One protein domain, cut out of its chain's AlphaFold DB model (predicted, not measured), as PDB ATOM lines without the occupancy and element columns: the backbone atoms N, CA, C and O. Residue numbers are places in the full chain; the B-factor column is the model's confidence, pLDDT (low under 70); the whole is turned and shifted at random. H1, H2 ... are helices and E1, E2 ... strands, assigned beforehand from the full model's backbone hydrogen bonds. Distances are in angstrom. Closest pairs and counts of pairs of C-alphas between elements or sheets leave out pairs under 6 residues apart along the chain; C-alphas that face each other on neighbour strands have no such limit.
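What this domain is: This is residues 181 to 308 of the 430 residues of an uncharacterized protein of Streblomastix strix (UniProt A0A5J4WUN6). A strongly twisted sheet of six strands, one meander from E1 to E6, has H1 and H3 on one face, making two layers with it: H1 covers the E5 and E6 end and H3 the E1 end, while short H2 only grazes the sheet. Residues 222 to 228 stick out from the long loop between E2 and E3, and the unnamed stretch 181 to 198 begins toward the other end of the longest axis. The printed part has 128 residues, with six named strands, then three named helices; under half of the residues are in named elements, and the class is mixed. The sheet runs E1 E2 E3 E4 E5 E6, all antiparallel; the whole is compact, radius of gyration of the C-alphas 14.7 A, with spans of 50 by 29 by 27 A.

How they stand to each other: In the meander, each strand is the antiparallel neighbour of the one before. Edge strand E1, residues 199 to 203, forms a hairpin with E2, residues 207 to 213; N 201 and O 209, 2.8 A apart, are within hydrogen-bond range. So are N 210 and O 237, 2.8 A, between E2 and E3, residues 234 to 240. E3 and E4, residues 243 to 250, have N 238 and O 245 within range at 2.9 A. E4 and E5, residues 253 to 258, have N 248 and O 255 at 2.9 A. E5 and edge strand E6, residues 265 to 268, have N 256 and O 266 at 2.9 A. H1, residues 271 to 282, is on the sheet; its closest C-alphas to E6 are those of Ala 274 and Gly 268, 4.1 A. With residues 271 to 276 alone it touches H2, residues 293 to 296, closest at the C-alphas of Thr 272 and Gly 293, 3.8 A. H3, residues 302 to 307, is on the same face as H1 but apart from it, at a height over the sheet of 9.4 A. In H1 and H3 every O i to N i+4 pair is within hydrogen-bond range; H2 is too short for one.

Where its parts are: E1 begins at C-alpha 199 (-32.149, -32.897, 28.752). E4 is 22.3 A long, E3 19.1 A, E2 18.7 A, E5 17.1 A and H1 16.5 A. H3 ends at C-alpha 307 (-25.126, -37.036, 31.168).

The domain as a whole: The C-alphas farthest apart, of Lys 182 and Ser 223, are 52.4 A apart. The printed part has no cut, and the link from E2 to E3 is long. The model's pLDDT is under 70 at residues 181 to 196, 198, 218 to 229 and 307.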
ATOM      1  N   GLY A 181     -47.914 -16.576  33.261       30.69
ATOM      2  CA  GLY A 181     -47.958 -17.489  34.400       30.69
ATOM      3  C   GLY A 181     -48.203 -16.710  35.698       30.69
ATOM      4  O   GLY A 181     -47.520 -15.718  35.962       30.69
ATOM      5  N   LYS A 182     -49.128 -17.185  36.546       29.80
ATOM      6  CA  LYS A 182     -49.496 -16.610  37.865       29.80
ATOM      7  C   LYS A 182     -48.323 -16.370  38.843       29.80
ATOM      8  O   LYS A 182     -48.523 -15.729  39.869       29.80
ATOM      9  N   TYR A 183     -47.107 -16.822  38.522       31.83
ATOM     10  CA  TYR A 183     -45.916 -16.771  39.383       31.83
ATOM     11  C   TYR A 183     -44.682 -16.120  38.726       31.83
ATOM     12  O   TYR A 183     -43.548 -16.526  38.967       31.83
ATOM     13  N   GLY A 184     -44.867 -15.099  37.881       25.61
ATOM     14  CA  GLY A 184     -43.758 -14.248  37.413       25.61
ATOM     15  C   GLY A 184     -42.751 -14.927  36.473       25.61
ATOM     16  O   GLY A 184     -41.653 -14.402  36.262       25.61
ATOM     17  N   GLN A 185     -43.110 -16.070  35.889       30.52
ATOM     18  CA  GLN A 185     -42.301 -16.761  34.892       30.52
ATOM     19  C   GLN A 185     -42.775 -16.362  33.492       30.52
ATOM     20  O   GLN A 185     -43.875 -16.707  33.072       30.52
ATOM     21  N   TYR A 186     -41.939 -15.610  32.777       28.45
ATOM     22  CA  TYR A 186     -42.145 -15.324  31.361       28.45
ATOM     23  C   TYR A 186     -41.713 -16.558  30.566       28.45
ATOM     24  O   TYR A 186     -40.515 -16.843  30.471       28.45
ATOM     25  N   ILE A 187     -42.673 -17.292  30.007       33.12
ATOM     26  CA  ILE A 187     -42.390 -18.309  28.993       33.12
ATOM     27  C   ILE A 187     -42.023 -17.544  27.724       33.12
ATOM     28  O   ILE A 187     -42.871 -16.933  27.084       33.12
ATOM     29  N   VAL A 188     -40.734 -17.517  27.393       32.06
ATOM     30  CA  VAL A 188     -40.285 -17.047  26.082       32.06
ATOM     31  C   VAL A 188     -40.650 -18.144  25.087       32.06
ATOM     32  O   VAL A 188     -40.041 -19.216  25.117       32.06
ATOM     33  N   THR A 189     -41.636 -17.892  24.225       32.22
ATOM     34  CA  THR A 189     -42.017 -18.750  23.092       32.22
ATOM     35  C   THR A 189     -40.950 -18.703  22.003       32.22
ATOM     36  O   THR A 189     -41.164 -18.212  20.898       32.22
ATOM     37  N   ALA A 190     -39.754 -19.199  22.300       36.22
ATOM     38  CA  ALA A 190     -38.895 -19.679  21.234       36.22
ATOM     39  C   ALA A 190     -39.489 -21.002  20.739       36.22
ATOM     40  O   ALA A 190     -39.846 -21.857  21.553       36.22
ATOM     41  N   ASP A 191     -39.613 -21.166  19.421       42.31
ATOM     42  CA  ASP A 191     -40.106 -22.404  18.818       42.31
ATOM     43  C   ASP A 191     -39.088 -23.535  19.028       42.31
ATOM     44  O   ASP A 191     -38.236 -23.820  18.183       42.31
ATOM     45  N   LEU A 192     -39.164 -24.162  20.200       45.62
ATOM     46  CA  LEU A 192     -38.318 -25.280  20.588       45.62
ATOM     47  C   LEU A 192     -38.624 -26.550  19.784       45.62
ATOM     48  O   LEU A 192     -37.808 -27.468  19.813       45.62
ATOM     49  N   ARG A 193     -39.733 -26.606  19.022       48.88
ATOM     50  CA  ARG A 193     -40.117 -27.781  18.212       48.88
ATOM     51  C   ARG A 193     -39.067 -28.133  17.163       48.88
ATOM     52  O   ARG A 193     -38.983 -29.277  16.732       48.88
ATOM     53  N   LYS A 194     -38.237 -27.161  16.773       50.75
ATOM     54  CA  LYS A 194     -37.129 -27.366  15.833       50.75
ATOM     55  C   LYS A 194     -35.960 -28.148  16.437       50.75
ATOM     56  O   LYS A 194     -35.075 -28.566  15.693       50.75
ATOM     57  N   PHE A 195     -35.919 -28.334  17.756       51.59
ATOM     58  CA  PHE A 195     -34.801 -28.977  18.435       51.59
ATOM     59  C   PHE A 195     -35.231 -30.275  19.119       51.59
ATOM     60  O   PHE A 195     -36.178 -30.309  19.899       51.59
ATOM     61  N   LYS A 196     -34.467 -31.350  18.895       69.06
ATOM     62  CA  LYS A 196     -34.566 -32.576  19.694       69.06
ATOM     63  C   LYS A 196     -33.945 -32.304  21.068       69.06
ATOM     64  O   LYS A 196     -32.726 -32.302  21.206       69.06
ATOM     65  N   ILE A 197     -34.774 -32.015  22.071       70.62
ATOM     66  CA  ILE A 197     -34.305 -31.758  23.440       70.62
ATOM     67  C   ILE A 197     -33.859 -33.084  24.062       70.62
ATOM     68  O   ILE A 197     -34.647 -34.018  24.175       70.62
ATOM     69  N   MET A 198     -32.597 -33.161  24.483       66.81
ATOM     70  CA  MET A 198     -32.058 -34.332  25.175       66.81
ATOM     71  C   MET A 198     -32.314 -34.261  26.680       66.81
ATOM     72  O   MET A 198     -32.726 -35.247  27.284       66.81
ATOM     73  N   ILE A 199     -32.032 -33.109  27.300       72.25
ATOM     74  CA  ILE A 199     -32.149 -32.897  28.752       72.25
ATOM     75  C   ILE A 199     -32.616 -31.470  29.009       72.25
ATOM     76  O   ILE A 199     -32.082 -30.537  28.418       72.25
ATOM     77  N   ALA A 200     -33.561 -31.292  29.929       80.75
ATOM     78  CA  ALA A 200     -33.926 -29.989  30.469       80.75
ATOM     79  C   ALA A 200     -33.482 -29.900  31.934       80.75
ATOM     80  O   ALA A 200     -33.785 -30.778  32.741       80.75
ATOM     81  N   VAL A 201     -32.748 -28.845  32.278       76.19
ATOM     82  CA  VAL A 201     -32.249 -28.589  33.631       76.19
ATOM     83  C   VAL A 201     -32.660 -27.195  34.053       76.19
ATOM     84  O   VAL A 201     -32.402 -26.230  33.341       76.19
ATOM     85  N   HIS A 202     -33.237 -27.073  35.243       78.75
ATOM     86  CA  HIS A 202     -33.481 -25.783  35.870       78.75
ATOM     87  C   HIS A 202     -32.419 -25.507  36.948       78.75
ATOM     88  O   HIS A 202     -32.208 -26.331  37.836       78.75
ATOM     89  N   ASP A 203     -31.740 -24.358  36.877       80.44
ATOM     90  CA  ASP A 203     -30.816 -23.859  37.909       80.44
ATOM     91  C   ASP A 203     -31.216 -22.428  38.275       80.44
ATOM     92  O   ASP A 203     -31.376 -21.580  37.401       80.44
ATOM     93  N   SER A 204     -31.329 -22.123  39.569       76.25
ATOM     94  CA  SER A 204     -31.805 -20.817  40.051       76.25
ATOM     95  C   SER A 204     -30.966 -19.618  39.585       76.25
ATOM     96  O   SER A 204     -31.437 -18.481  39.621       76.25
ATOM     97  N   ARG A 205     -29.723 -19.836  39.138       73.44
ATOM     98  CA  ARG A 205     -28.836 -18.776  38.633       73.44
ATOM     99  C   ARG A 205     -28.975 -18.570  37.131       73.44
ATOM    100  O   ARG A 205     -28.815 -17.443  36.665       73.44
ATOM    101  N   VAL A 206     -29.196 -19.653  36.387       74.06
ATOM    102  CA  VAL A 206     -29.182 -19.681  34.913       74.06
ATOM    103  C   VAL A 206     -30.593 -19.621  34.326       74.06
ATOM    104  O   VAL A 206     -30.764 -19.141  33.211       74.06
ATOM    105  N   GLY A 207     -31.602 -20.048  35.084       81.81
ATOM    106  CA  GLY A 207     -32.930 -20.360  34.576       81.81
ATOM    107  C   GLY A 207     -32.971 -21.780  34.013       81.81
ATOM    108  O   GLY A 207     -32.280 -22.679  34.498       81.81
ATOM    109  N   THR A 208     -33.786 -21.984  32.981       80.81
ATOM    110  CA  THR A 208     -33.891 -23.279  32.302       80.81
ATOM    111  C   THR A 208     -32.854 -23.383  31.183       80.81
ATOM    112  O   THR A 208     -32.763 -22.512  30.313       80.81
ATOM    113  N   CYS A 209     -32.077 -24.460  31.221       86.25
ATOM    114  CA  CYS A 209     -31.096 -24.855  30.225       86.25
ATOM    115  C   CYS A 209     -31.542 -26.157  29.554       86.25
ATOM    116  O   CYS A 209     -31.844 -27.142  30.225       86.25
ATOM    117  N   TYR A 210     -31.548 -26.162  28.229       85.31
ATOM    118  CA  TYR A 210     -31.886 -27.303  27.394       85.31
ATOM    119  C   TYR A 210     -30.612 -27.817  26.726       85.31
ATOM    120  O   TYR A 210     -29.980 -27.097  25.959       85.31
ATOM    121  N   LEU A 211     -30.224 -29.059  26.989       86.00
ATOM    122  CA  LEU A 211     -29.207 -29.751  26.206       86.00
ATOM    123  C   LEU A 211     -29.854 -30.259  24.915       86.00
ATOM    124  O   LEU A 211     -30.816 -31.024  24.970       86.00
ATOM    125  N   LEU A 212     -29.325 -29.837  23.768       85.31
ATOM    126  CA  LEU A 212     -29.859 -30.168  22.443       85.31
ATOM    127  C   LEU A 212     -28.997 -31.215  21.731       85.31
ATOM    128  O   LEU A 212     -29.514 -32.096  21.057       85.31
ATOM    129  N   ASN A 213     -27.677 -31.126  21.891       87.31
ATOM    130  CA  ASN A 213     -26.737 -32.134  21.426       87.31
ATOM    131  C   ASN A 213     -25.593 -32.249  22.435       87.31
ATOM    132  O   ASN A 213     -24.971 -31.248  22.790       87.31
ATOM    133  N   ARG A 214     -25.303 -33.468  22.894       82.12
ATOM    134  CA  ARG A 214     -24.149 -33.732  23.763       82.12
ATOM    135  C   ARG A 214     -22.813 -33.567  23.035       82.12
ATOM    136  O   ARG A 214     -21.823 -33.314  23.709       82.12
ATOM    137  N   GLY A 215     -22.810 -33.676  21.707       86.81
ATOM    138  CA  GLY A 215     -21.615 -33.690  20.873       86.81
ATOM    139  C   GLY A 215     -20.837 -35.009  20.939       86.81
ATOM    140  O   GLY A 215     -21.235 -35.962  21.613       86.81
ATOM    141  N   GLU A 216     -19.709 -35.053  20.240       83.81
ATOM    142  CA  GLU A 216     -18.821 -36.211  20.146       83.81
ATOM    143  C   GLU A 216     -17.402 -35.834  20.582       83.81
ATOM    144  O   GLU A 216     -16.901 -34.745  20.295       83.81
ATOM    145  N   PHE A 217     -16.743 -36.721  21.326       77.25
ATOM    146  CA  PHE A 217     -15.339 -36.526  21.673       77.25
ATOM    147  C   PHE A 217     -14.465 -36.970  20.503       77.25
ATOM    148  O   PHE A 217     -14.564 -38.115  20.065       77.25
ATOM    149  N   ASP A 218     -13.566 -36.092  20.054       69.50
ATOM    150  CA  ASP A 218     -12.517 -36.464  19.105       69.50
ATOM    151  C   ASP A 218     -11.622 -37.541  19.734       69.50
ATOM    152  O   ASP A 218     -10.764 -37.261  20.575       69.50
ATOM    153  N   GLN A 219     -11.800 -38.795  19.312       59.38
ATOM    154  CA  GLN A 219     -10.990 -39.924  19.789       59.38
ATOM    155  C   GLN A 219      -9.492 -39.742  19.472       59.38
ATOM    156  O   GLN A 219      -8.634 -40.327  20.137       59.38
ATOM    157  N   ALA A 220      -9.166 -38.884  18.500       57.09
ATOM    158  CA  ALA A 220      -7.803 -38.593  18.071       57.09
ATOM    159  C   ALA A 220      -7.004 -37.711  19.052       57.09
ATOM    160  O   ALA A 220      -5.780 -37.649  18.946       57.09
ATOM    161  N   SER A 221      -7.640 -37.035  20.018       53.19
ATOM    162  CA  SER A 221      -6.939 -36.116  20.930       53.19
ATOM    163  C   SER A 221      -6.679 -36.686  22.329       53.19
ATOM    164  O   SER A 221      -6.473 -35.923  23.273       53.19
ATOM    165  N   THR A 222      -6.647 -38.013  22.481       46.19
ATOM    166  CA  THR A 222      -6.444 -38.750  23.748       46.19
ATOM    167  C   THR A 222      -5.039 -38.611  24.363       46.19
ATOM    168  O   THR A 222      -4.648 -39.398  25.230       46.19
ATOM    169  N   SER A 223      -4.275 -37.577  23.991       46.31
ATOM    170  CA  SER A 223      -3.083 -37.178  24.739       46.31
ATOM    171  C   SER A 223      -3.493 -36.871  26.182       46.31
ATOM    172  O   SER A 223      -4.296 -35.977  26.448       46.31
ATOM    173  N   LYS A 224      -2.966 -37.682  27.106       44.62
ATOM    174  CA  LYS A 224      -3.411 -37.946  28.489       44.62
ATOM    175  C   LYS A 224      -3.407 -36.749  29.463       44.62
ATOM    176  O   LYS A 224      -3.339 -36.956  30.671       44.62
ATOM    177  N   VAL A 225      -3.453 -35.504  28.991       43.81
ATOM    178  CA  VAL A 225      -3.192 -34.314  29.820       43.81
ATOM    179  C   VAL A 225      -4.406 -33.403  30.030       43.81
ATOM    180  O   VAL A 225      -4.377 -32.592  30.951       43.81
ATOM    181  N   ILE A 226      -5.509 -33.517  29.288       43.47
ATOM    182  CA  ILE A 226      -6.508 -32.429  29.302       43.47
ATOM    183  C   ILE A 226      -7.846 -32.860  29.910       43.47
ATOM    184  O   ILE A 226      -8.781 -33.271  29.231       43.47
ATOM    185  N   GLN A 227      -7.941 -32.663  31.231       44.41
ATOM    186  CA  GLN A 227      -9.179 -32.188  31.853       44.41
ATOM    187  C   GLN A 227      -9.654 -30.953  31.067       44.41
ATOM    188  O   GLN A 227      -8.861 -30.031  30.888       44.41
ATOM    189  N   ASN A 228     -10.926 -30.933  30.651       54.56
ATOM    190  CA  ASN A 228     -11.651 -29.863  29.933       54.56
ATOM    191  C   ASN A 228     -11.883 -30.100  28.426       54.56
ATOM    192  O   ASN A 228     -11.792 -29.162  27.636       54.56
ATOM    193  N   MET A 229     -12.231 -31.319  28.008       68.88
ATOM    194  CA  MET A 229     -12.779 -31.516  26.664       68.88
ATOM    195  C   MET A 229     -14.285 -31.257  26.680       68.88
ATOM    196  O   MET A 229     -15.049 -31.982  27.313       68.88
ATOM    197  N   ILE A 230     -14.709 -30.191  26.009       83.56
ATOM    198  CA  ILE A 230     -16.107 -30.041  25.608       83.56
ATOM    199  C   ILE A 230     -16.253 -30.839  24.309       83.56
ATOM    200  O   ILE A 230     -15.406 -30.671  23.429       83.56
ATOM    201  N   PRO A 231     -17.250 -31.732  24.193       85.81
ATOM    202  CA  PRO A 231     -17.451 -32.518  22.979       85.81
ATOM    203  C   PRO A 231     -17.654 -31.611  21.766       85.81
ATOM    204  O   PRO A 231     -18.370 -30.611  21.862       85.81
ATOM    205  N   ASN A 232     -17.050 -31.957  20.629       88.00
ATOM    206  CA  ASN A 232     -17.309 -31.250  19.381       88.00
ATOM    207  C   ASN A 232     -18.795 -31.386  19.023       88.00
ATOM    208  O   ASN A 232     -19.408 -32.407  19.318       88.00
ATOM    209  N   GLN A 233     -19.384 -30.368  18.402       90.81
ATOM    210  CA  GLN A 233     -20.824 -30.288  18.120       90.81
ATOM    211  C   GLN A 233     -21.730 -30.247  19.366       90.81
ATOM    212  O   GLN A 233     -22.941 -30.470  19.262       90.81
ATOM    213  N   TYR A 234     -21.185 -29.944  20.550       93.31
ATOM    214  CA  TYR A 234     -22.005 -29.686  21.735       93.31
ATOM    215  C   TYR A 234     -22.961 -28.518  21.469       93.31
ATOM    216  O   TYR A 234     -22.544 -27.473  20.965       93.31
ATOM    217  N   ARG A 235     -24.235 -28.674  21.847       92.88
ATOM    218  CA  ARG A 235     -25.289 -27.678  21.635       92.88
ATOM    219  C   ARG A 235     -26.239 -27.607  22.822       92.88
ATOM    220  O   ARG A 235     -26.806 -28.615  23.241       92.88
ATOM    221  N   SER A 236     -26.486 -26.397  23.306       94.31
ATOM    222  CA  SER A 236     -27.455 -26.116  24.371       94.31
ATOM    223  C   SER A 236     -28.251 -24.848  24.085       94.31
ATOM    224  O   SER A 236     -27.760 -23.977  23.373       94.31
ATOM    225  N   ALA A 237     -29.426 -24.700  24.688       92.06
ATOM    226  CA  ALA A 237     -30.187 -23.460  24.700       92.06
ATOM    227  C   ALA A 237     -30.459 -22.987  26.134       92.06
ATOM    228  O   ALA A 237     -30.774 -23.792  27.008       92.06
ATOM    229  N   VAL A 238     -30.351 -21.685  26.385       89.44
ATOM    230  CA  VAL A 238     -30.624 -21.069  27.692       89.44
ATOM    231  C   VAL A 238     -31.496 -19.837  27.518       89.44
ATOM    232  O   VAL A 238     -31.232 -18.992  26.663       89.44
ATOM    233  N   THR A 239     -32.514 -19.707  28.366       84.81
ATOM    234  CA  THR A 239     -33.331 -18.492  28.434       84.81
ATOM    235  C   THR A 239     -32.701 -17.490  29.396       84.81
ATOM    236  O   THR A 239     -32.597 -17.742  30.593       84.81
ATOM    237  N   TYR A 240     -32.309 -16.320  28.895       83.81
ATOM    238  CA  TYR A 240     -31.707 -15.255  29.689       83.81
ATOM    239  C   TYR A 240     -32.147 -13.868  29.202       83.81
ATOM    240  O   TYR A 240     -32.215 -13.612  28.010       83.81
ATOM    241  N   ILE A 241     -32.457 -12.953  30.131       80.88
ATOM    242  CA  ILE A 241     -32.935 -11.579  29.831       80.88
ATOM    243  C   ILE A 241     -34.043 -11.595  28.758       80.88
ATOM    244  O   ILE A 241     -33.959 -10.925  27.736       80.88
ATOM    245  N   ARG A 242     -35.089 -12.402  28.991       79.25
ATOM    246  CA  ARG A 242     -36.263 -12.535  28.101       79.25
ATOM    247  C   ARG A 242     -35.946 -12.984  26.664       79.25
ATOM    248  O   ARG A 242     -36.814 -12.895  25.808       79.25
ATOM    249  N   LYS A 243     -34.738 -13.483  26.406       83.25
ATOM    250  CA  LYS A 243     -34.324 -14.034  25.116       83.25
ATOM    251  C   LYS A 243     -33.849 -15.464  25.298       83.25
ATOM    252  O   LYS A 243     -33.278 -15.806  26.332       83.25
ATOM    253  N   MET A 244     -34.072 -16.300  24.294       86.19
ATOM    254  CA  MET A 244     -33.453 -17.618  24.241       86.19
ATOM    255  C   MET A 244     -32.163 -17.535  23.439       86.19
ATOM    256  O   MET A 244     -32.137 -16.946  22.362       86.19
ATOM    257  N   PHE A 245     -31.103 -18.136  23.957       92.25
ATOM    258  CA  PHE A 245     -29.807 -18.200  23.306       92.25
ATOM    259  C   PHE A 245     -29.433 -19.643  23.034       92.25
ATOM    260  O   PHE A 245     -29.458 -20.457  23.952       92.25
ATOM    261  N   VAL A 246     -29.034 -19.938  21.803       94.44
ATOM    262  CA  VAL A 246     -28.368 -21.184  21.441       94.44
ATOM    263  C   VAL A 246     -26.870 -20.975  21.611       94.44
ATOM    264  O   VAL A 246     -26.311 -19.969  21.176       94.44
ATOM    265  N   SER A 247     -26.236 -21.922  22.288       96.31
ATOM    266  CA  SER A 247     -24.800 -21.964  22.522       96.31
ATOM    267  C   SER A 247     -24.242 -23.259  21.950       96.31
ATOM    268  O   SER A 247     -24.781 -24.335  22.220       96.31
ATOM    269  N   GLU A 248     -23.172 -23.154  21.173       95.44
ATOM    270  CA  GLU A 248     -22.578 -24.255  20.414       95.44
ATOM    271  C   GLU A 248     -21.063 -24.298  20.611       95.44
ATOM    272  O   GLU A 248     -20.414 -23.263  20.770       95.44
ATOM    273  N   PHE A 249     -20.489 -25.497  20.595       94.12
ATOM    274  CA  PHE A 249     -19.047 -25.693  20.501       94.12
ATOM    275  C   PHE A 249     -18.743 -26.548  19.276       94.12
ATOM    276  O   PHE A 249     -19.099 -27.723  19.241       94.12
ATOM    277  N   VAL A 250     -18.119 -25.943  18.269       92.06
ATOM    278  CA  VAL A 250     -17.816 -26.568  16.975       92.06
ATOM    279  C   VAL A 250     -16.387 -26.209  16.596       92.06
ATOM    280  O   VAL A 250     -15.985 -25.056  16.740       92.06
ATOM    281  N   ASP A 251     -15.600 -27.191  16.166       88.44
ATOM    282  CA  ASP A 251     -14.232 -27.018  15.663       88.44
ATOM    283  C   ASP A 251     -13.343 -26.178  16.594       88.44
ATOM    284  O   ASP A 251     -12.604 -25.284  16.180       88.44
ATOM    285  N   LYS A 252     -13.419 -26.484  17.898       87.25
ATOM    286  CA  LYS A 252     -12.675 -25.817  18.985       87.25
ATOM    287  C   LYS A 252     -13.058 -24.353  19.224       87.25
ATOM    288  O   LYS A 252     -12.347 -23.648  19.943       87.25
ATOM    289  N   LYS A 253     -14.183 -23.898  18.676       92.31
ATOM    290  CA  LYS A 253     -14.707 -22.541  18.837       92.31
ATOM    291  C   LYS A 253     -16.059 -22.560  19.532       92.31
ATOM    292  O   LYS A 253     -16.845 -23.491  19.383       92.31
ATOM    293  N   PHE A 254     -16.318 -21.517  20.312       95.88
ATOM    294  CA  PHE A 254     -17.582 -21.313  21.006       95.88
ATOM    295  C   PHE A 254     -18.430 -20.307  20.248       95.88
ATOM    296  O   PHE A 254     -17.951 -19.221  19.928       95.88
ATOM    297  N   TYR A 255     -19.698 -20.637  20.053       97.25
ATOM    298  CA  TYR A 255     -20.671 -19.797  19.375       97.25
ATOM    299  C   TYR A 255     -21.863 -19.530  20.287       97.25
ATOM    300  O   TYR A 255     -22.308 -20.417  21.015       97.25
ATOM    301  N   VAL A 256     -22.381 -18.303  20.255       96.88
ATOM    302  CA  VAL A 256     -23.627 -17.909  20.928       96.88
ATOM    303  C   VAL A 256     -24.486 -17.118  19.953       96.88
ATOM    304  O   VAL A 256     -24.001 -16.173  19.337       96.88
ATOM    305  N   GLN A 257     -25.767 -17.453  19.843       94.62
ATOM    306  CA  GLN A 257     -26.728 -16.737  19.004       94.62
ATOM    307  C   GLN A 257     -28.081 -16.654  19.715       94.62
ATOM    308  O   GLN A 257     -28.497 -17.610  20.365       94.62
ATOM    309  N   ALA A 258     -28.780 -15.524  19.612       91.62
ATOM    310  CA  ALA A 258     -30.168 -15.453  20.068       91.62
ATOM    311  C   ALA A 258     -31.088 -16.189  19.079       91.62
ATOM    312  O   ALA A 258     -30.836 -16.190  17.877       91.62
ATOM    313  N   CYS A 259     -32.170 -16.793  19.565       84.50
ATOM    314  CA  CYS A 259     -33.177 -17.472  18.742       84.50
ATOM    315  C   CYS A 259     -34.131 -16.466  18.080       84.50
ATOM    316  O   CYS A 259     -35.347 -16.562  18.226       84.50
ATOM    317  N   GLU A 260     -33.579 -15.473  17.392       82.69
ATOM    318  CA  GLU A 260     -34.319 -14.428  16.686       82.69
ATOM    319  C   GLU A 260     -33.858 -14.405  15.225       82.69
ATOM    320  O   GLU A 260     -32.690 -14.665  14.921       82.69
ATOM    321  N   LEU A 261     -34.777 -14.121  14.301       77.31
ATOM    322  CA  LEU A 261     -34.447 -14.065  12.880       77.31
ATOM    323  C   LEU A 261     -33.407 -12.962  12.630       77.31
ATOM    324  O   LEU A 261     -33.599 -11.820  13.037       77.31
ATOM    325  N   GLY A 262     -32.301 -13.308  11.967       84.44
ATOM    326  CA  GLY A 262     -31.214 -12.365  11.686       84.44
ATOM    327  C   GLY A 262     -30.337 -12.014  12.894       84.44
ATOM    328  O   GLY A 262     -29.492 -11.128  12.786       84.44
ATOM    329  N   ALA A 263     -30.498 -12.699  14.034       88.44
ATOM    330  CA  ALA A 263     -29.642 -12.492  15.195       88.44
ATOM    331  C   ALA A 263     -28.164 -12.751  14.847       88.44
ATOM    332  O   ALA A 263     -27.848 -13.813  14.298       88.44
ATOM    333  N   PRO A 264     -27.237 -11.840  15.198       94.12
ATOM    334  CA  PRO A 264     -25.814 -12.075  14.992       94.12
ATOM    335  C   PRO A 264     -25.329 -13.263  15.829       94.12
ATOM    336  O   PRO A 264     -25.753 -13.456  16.975       94.12
ATOM    337  N   GLN A 265     -24.409 -14.038  15.254       96.50
ATOM    338  CA  GLN A 265     -23.690 -15.103  15.943       96.50
ATOM    339  C   GLN A 265     -22.366 -14.555  16.493       96.50
ATOM    340  O   GLN A 265     -21.609 -13.891  15.787       96.50
ATOM    341  N   PHE A 266     -22.088 -14.831  17.765       97.56
ATOM    342  CA  PHE A 266     -20.888 -14.382  18.463       97.56
ATOM    343  C   PHE A 266     -19.924 -15.546  18.647       97.56
ATOM    344  O   PHE A 266     -20.246 -16.505  19.346       97.56
ATOM    345  N   GLU A 267     -18.739 -15.434  18.053       97.06
ATOM    346  CA  GLU A 267     -17.652 -16.403  18.195       97.06
ATOM    347  C   GLU A 267     -16.726 -16.034  19.369       97.06
ATOM    348  O   GLU A 267     -16.482 -14.859  19.664       97.06
ATOM    349  N   GLY A 268     -16.167 -17.042  20.035       94.00
ATOM    350  CA  GLY A 268     -15.084 -16.870  20.992       94.00
ATOM    351  C   GLY A 268     -14.205 -18.111  21.136       94.00
ATOM    352  O   GLY A 268     -14.650 -19.241  20.957       94.00
ATOM    353  N   ILE A 269     -12.950 -17.891  21.537       92.00
ATOM    354  CA  ILE A 269     -11.983 -18.963  21.853       92.00
ATOM    355  C   ILE A 269     -12.369 -19.678  23.158       92.00
ATOM    356  O   ILE A 269     -12.065 -20.847  23.370       92.00
ATOM    357  N   THR A 270     -13.073 -18.977  24.048       92.69
ATOM    358  CA  THR A 270     -13.628 -19.526  25.288       92.69
ATOM    359  C   THR A 270     -15.131 -19.269  25.366       92.69
ATOM    360  O   THR A 270     -15.623 -18.256  24.855       92.69
ATOM    361  N   SER A 271     -15.858 -20.127  26.089       93.44
ATOM    362  CA  SER A 271     -17.280 -19.904  26.406       93.44
ATOM    363  C   SER A 271     -17.524 -18.529  27.035       93.44
ATOM    364  O   SER A 271     -18.489 -17.849  26.699       93.44
ATOM    365  N   THR A 272     -16.620 -18.074  27.910       93.19
ATOM    366  CA  THR A 272     -16.703 -16.751  28.542       93.19
ATOM    367  C   THR A 272     -16.561 -15.625  27.528       93.19
ATOM    368  O   THR A 272     -17.330 -14.668  27.601       93.19
ATOM    369  N   SER A 273     -15.624 -15.713  26.578       94.88
ATOM    370  CA  SER A 273     -15.462 -14.676  25.551       94.88
ATOM    371  C   SER A 273     -16.664 -14.607  24.607       94.88
ATOM    372  O   SER A 273     -17.168 -13.511  24.388       94.88
ATOM    373  N   ALA A 274     -17.178 -15.751  24.134       95.19
ATOM    374  CA  ALA A 274     -18.349 -15.785  23.251       95.19
ATOM    375  C   ALA A 274     -19.586 -15.200  23.953       95.19
ATOM    376  O   ALA A 274     -20.253 -14.304  23.433       95.19
ATOM    377  N   TRP A 275     -19.825 -15.628  25.199       94.56
ATOM    378  CA  TRP A 275     -20.917 -15.111  26.019       94.56
ATOM    379  C   TRP A 275     -20.772 -13.614  26.324       94.56
ATOM    380  O   TRP A 275     -21.740 -12.864  26.237       94.56
ATOM    381  N   THR A 276     -19.565 -13.145  26.644       94.00
ATOM    382  CA  THR A 276     -19.335 -11.722  26.937       94.00
ATOM    383  C   THR A 276     -19.595 -10.849  25.709       94.00
ATOM    384  O   THR A 276     -20.183  -9.777  25.850       94.00
ATOM    385  N   SER A 277     -19.207 -11.297  24.512       95.25
ATOM    386  CA  SER A 277     -19.497 -10.598  23.254       95.25
ATOM    387  C   SER A 277     -21.001 -10.512  22.988       95.25
ATOM    388  O   SER A 277     -21.510  -9.418  22.740       95.25
ATOM    389  N   ALA A 278     -21.726 -11.625  23.147       93.75
ATOM    390  CA  ALA A 278     -23.182 -11.637  23.029       93.75
ATOM    391  C   ALA A 278     -23.839 -10.700  24.058       93.75
ATOM    392  O   ALA A 278     -24.694  -9.883  23.714       93.75
ATOM    393  N   LEU A 279     -23.401 -10.745  25.320       91.56
ATOM    394  CA  LEU A 279     -23.960  -9.900  26.371       91.56
ATOM    395  C   LEU A 279     -23.723  -8.409  26.107       91.56
ATOM    396  O   LEU A 279     -24.629  -7.615  26.338       91.56
ATOM    397  N   LYS A 280     -22.541  -8.019  25.616       92.69
ATOM    398  CA  LYS A 280     -22.257  -6.621  25.251       92.69
ATOM    399  C   LYS A 280     -23.196  -6.118  24.158       92.69
ATOM    400  O   LYS A 280     -23.602  -4.962  24.212       92.69
ATOM    401  N   HIS A 281     -23.555  -6.978  23.207       93.19
ATOM    402  CA  HIS A 281     -24.481  -6.630  22.135       93.19
ATOM    403  C   HIS A 281     -25.925  -6.489  22.634       93.19
ATOM    404  O   HIS A 281     -26.548  -5.453  22.430       93.19
ATOM    405  N   TYR A 282     -26.453  -7.497  23.333       87.31
ATOM    406  CA  TYR A 282     -27.859  -7.489  23.762       87.31
ATOM    407  C   TYR A 282     -28.116  -6.660  25.025       87.31
ATOM    408  O   TYR A 282     -29.253  -6.285  25.304       87.31
ATOM    409  N   CYS A 283     -27.090  -6.402  25.833       87.69
ATOM    410  CA  CYS A 283     -27.189  -5.703  27.113       87.69
ATOM    411  C   CYS A 283     -25.992  -4.761  27.333       87.69
ATOM    412  O   CYS A 283     -25.232  -4.956  28.287       87.69
ATOM    413  N   PRO A 284     -25.838  -3.699  26.520       85.06
ATOM    414  CA  PRO A 284     -24.681  -2.799  26.590       85.06
ATOM    415  C   PRO A 284     -24.542  -2.088  27.946       85.06
ATOM    416  O   PRO A 284     -23.441  -1.739  28.365       85.06
ATOM    417  N   SER A 285     -25.644  -1.919  28.682       83.75
ATOM    418  CA  SER A 285     -25.647  -1.328  30.026       83.75
ATOM    419  C   SER A 285     -25.066  -2.246  31.110       83.75
ATOM    420  O   SER A 285     -24.727  -1.778  32.201       83.75
ATOM    421  N   ARG A 286     -24.921  -3.554  30.851       76.62
ATOM    422  CA  ARG A 286     -24.378  -4.510  31.823       76.62
ATOM    423  C   ARG A 286     -22.869  -4.639  31.659       76.62
ATOM    424  O   ARG A 286     -22.381  -5.409  30.843       76.62
ATOM    425  N   LYS A 287     -22.129  -3.950  32.532       72.94
ATOM    426  CA  LYS A 287     -20.658  -4.031  32.580       72.94
ATOM    427  C   LYS A 287     -20.127  -5.410  32.997       72.94
ATOM    428  O   LYS A 287     -19.002  -5.729  32.646       72.94
ATOM    429  N   ASN A 288     -20.925  -6.223  33.703       74.31
ATOM    430  CA  ASN A 288     -20.510  -7.545  34.186       74.31
ATOM    431  C   ASN A 288     -21.587  -8.622  33.952       74.31
ATOM    432  O   ASN A 288     -22.733  -8.443  34.390       74.31
ATOM    433  N   PRO A 289     -21.244  -9.760  33.318       73.75
ATOM    434  CA  PRO A 289     -22.140 -10.904  33.234       73.75
ATOM    435  C   PRO A 289     -22.410 -11.484  34.629       73.75
ATOM    436  O   PRO A 289     -21.484 -11.808  35.366       73.75
ATOM    437  N   ARG A 290     -23.692 -11.656  34.991       76.94
ATOM    438  CA  ARG A 290     -24.082 -12.410  36.204       76.94
ATOM    439  C   ARG A 290     -23.803 -13.910  36.063       76.94
ATOM    440  O   ARG A 290     -23.583 -14.589  37.058       76.94
ATOM    441  N   LEU A 291     -23.818 -14.406  34.826       83.38
ATOM    442  CA  LEU A 291     -23.582 -15.799  34.467       83.38
ATOM    443  C   LEU A 291     -22.189 -15.970  33.877       83.38
ATOM    444  O   LEU A 291     -21.837 -15.264  32.935       83.38
ATOM    445  N   SER A 292     -21.409 -16.919  34.394       90.81
ATOM    446  CA  SER A 292     -20.147 -17.298  33.756       90.81
ATOM    447  C   SER A 292     -20.420 -18.004  32.426       90.81
ATOM    448  O   SER A 292     -21.449 -18.662  32.282       90.81
ATOM    449  N   GLY A 293     -19.489 -17.910  31.471       92.44
ATOM    450  CA  GLY A 293     -19.605 -18.603  30.180       92.44
ATOM    451  C   GLY A 293     -19.949 -20.093  30.324       92.44
ATOM    452  O   GLY A 293     -20.942 -20.526  29.756       92.44
ATOM    453  N   PRO A 294     -19.230 -20.869  31.156       93.25
ATOM    454  CA  PRO A 294     -19.538 -22.282  31.378       93.25
ATOM    455  C   PRO A 294     -20.939 -22.582  31.920       93.25
ATOM    456  O   PRO A 294     -21.534 -23.594  31.559       93.25
ATOM    457  N   LEU A 295     -21.465 -21.723  32.802       91.12
ATOM    458  CA  LEU A 295     -22.831 -21.867  33.312       91.12
ATOM    459  C   LEU A 295     -23.857 -21.492  32.244       91.12
ATOM    460  O   LEU A 295     -24.860 -22.179  32.108       91.12
ATOM    461  N   PHE A 296     -23.585 -20.440  31.472       93.75
ATOM    462  CA  PHE A 296     -24.440 -20.008  30.370       93.75
ATOM    463  C   PHE A 296     -24.528 -21.055  29.251       93.75
ATOM    464  O   PHE A 296     -25.600 -21.305  28.727       93.75
ATOM    465  N   PHE A 297     -23.422 -21.726  28.934       94.44
ATOM    466  CA  PHE A 297     -23.402 -22.841  27.985       94.44
ATOM    467  C   PHE A 297     -23.973 -24.145  28.569       94.44
ATOM    468  O   PHE A 297     -23.963 -25.172  27.899       94.44
ATOM    469  N   GLY A 298     -24.391 -24.177  29.834       92.25
ATOM    470  CA  GLY A 298     -24.986 -25.359  30.462       92.25
ATOM    471  C   GLY A 298     -24.010 -26.482  30.831       92.25
ATOM    472  O   GLY A 298     -24.283 -27.224  31.770       92.25
ATOM    473  N   PHE A 299     -22.837 -26.596  30.206       90.69
ATOM    474  CA  PHE A 299     -21.917 -27.714  30.467       90.69
ATOM    475  C   PHE A 299     -21.279 -27.693  31.868       90.69
ATOM    476  O   PHE A 299     -20.654 -28.668  32.277       90.69
ATOM    477  N   ALA A 300     -21.411 -26.599  32.627       89.31
ATOM    478  CA  ALA A 300     -21.047 -26.568  34.045       89.31
ATOM    479  C   ALA A 300     -22.175 -27.051  34.982       89.31
ATOM    480  O   ALA A 300     -21.921 -27.252  36.174       89.31
ATOM    481  N   LEU A 301     -23.399 -27.242  34.477       84.75
ATOM    482  CA  LEU A 301     -24.527 -27.757  35.249       84.75
ATOM    483  C   LEU A 301     -24.323 -29.243  35.526       84.75
ATOM    484  O   LEU A 301     -24.052 -30.030  34.621       84.75
ATOM    485  N   ARG A 302     -24.469 -29.632  36.795       82.44
ATOM    486  CA  ARG A 302     -24.208 -31.003  37.241       82.44
ATOM    487  C   ARG A 302     -24.995 -32.057  36.443       82.44
ATOM    488  O   ARG A 302     -24.343 -32.975  35.968       82.44
ATOM    489  N   PRO A 303     -26.309 -31.911  36.182       79.44
ATOM    490  CA  PRO A 303     -27.036 -32.931  35.424       79.44
ATOM    491  C   PRO A 303     -26.556 -33.070  33.971       79.44
ATOM    492  O   PRO A 303     -26.523 -34.175  33.441       79.44
ATOM    493  N   ILE A 304     -26.116 -31.975  33.336       80.62
ATOM    494  CA  ILE A 304     -25.536 -32.016  31.983       80.62
ATOM    495  C   ILE A 304     -24.159 -32.687  32.010       80.62
ATOM    496  O   ILE A 304     -23.845 -33.488  31.136       80.62
ATOM    497  N   ARG A 305     -23.345 -32.415  33.035       82.88
ATOM    498  CA  ARG A 305     -22.052 -33.091  33.222       82.88
ATOM    499  C   ARG A 305     -22.204 -34.588  33.453       82.88
ATOM    500  O   ARG A 305     -21.436 -35.359  32.891       82.88
ATOM    501  N   ASP A 306     -23.182 -34.978  34.261       73.62
ATOM    502  CA  ASP A 306     -23.442 -36.382  34.579       73.62
ATOM    503  C   ASP A 306     -23.946 -37.142  33.335       73.62
ATOM    504  O   ASP A 306     -23.621 -38.313  33.152       73.62
ATOM    505  N   ALA A 307     -24.665 -36.465  32.433       69.69
ATOM    506  CA  ALA A 307     -25.126 -37.036  31.168       69.69
ATOM    507  C   ALA A 307     -24.075 -37.069  30.043       69.69
ATOM    508  O   ALA A 307     -24.230 -37.812  29.070       69.69
ATOM    509  N   CYS A 308     -23.014 -36.275  30.164       75.56
ATOM    510  CA  CYS A 308     -21.942 -36.157  29.180       75.56
ATOM    511  C   CYS A 308     -20.607 -36.580  29.820       75.56
ATOM    512  O   CYS A 308     -19.796 -35.721  30.193       75.56
TER     513      CYS A 308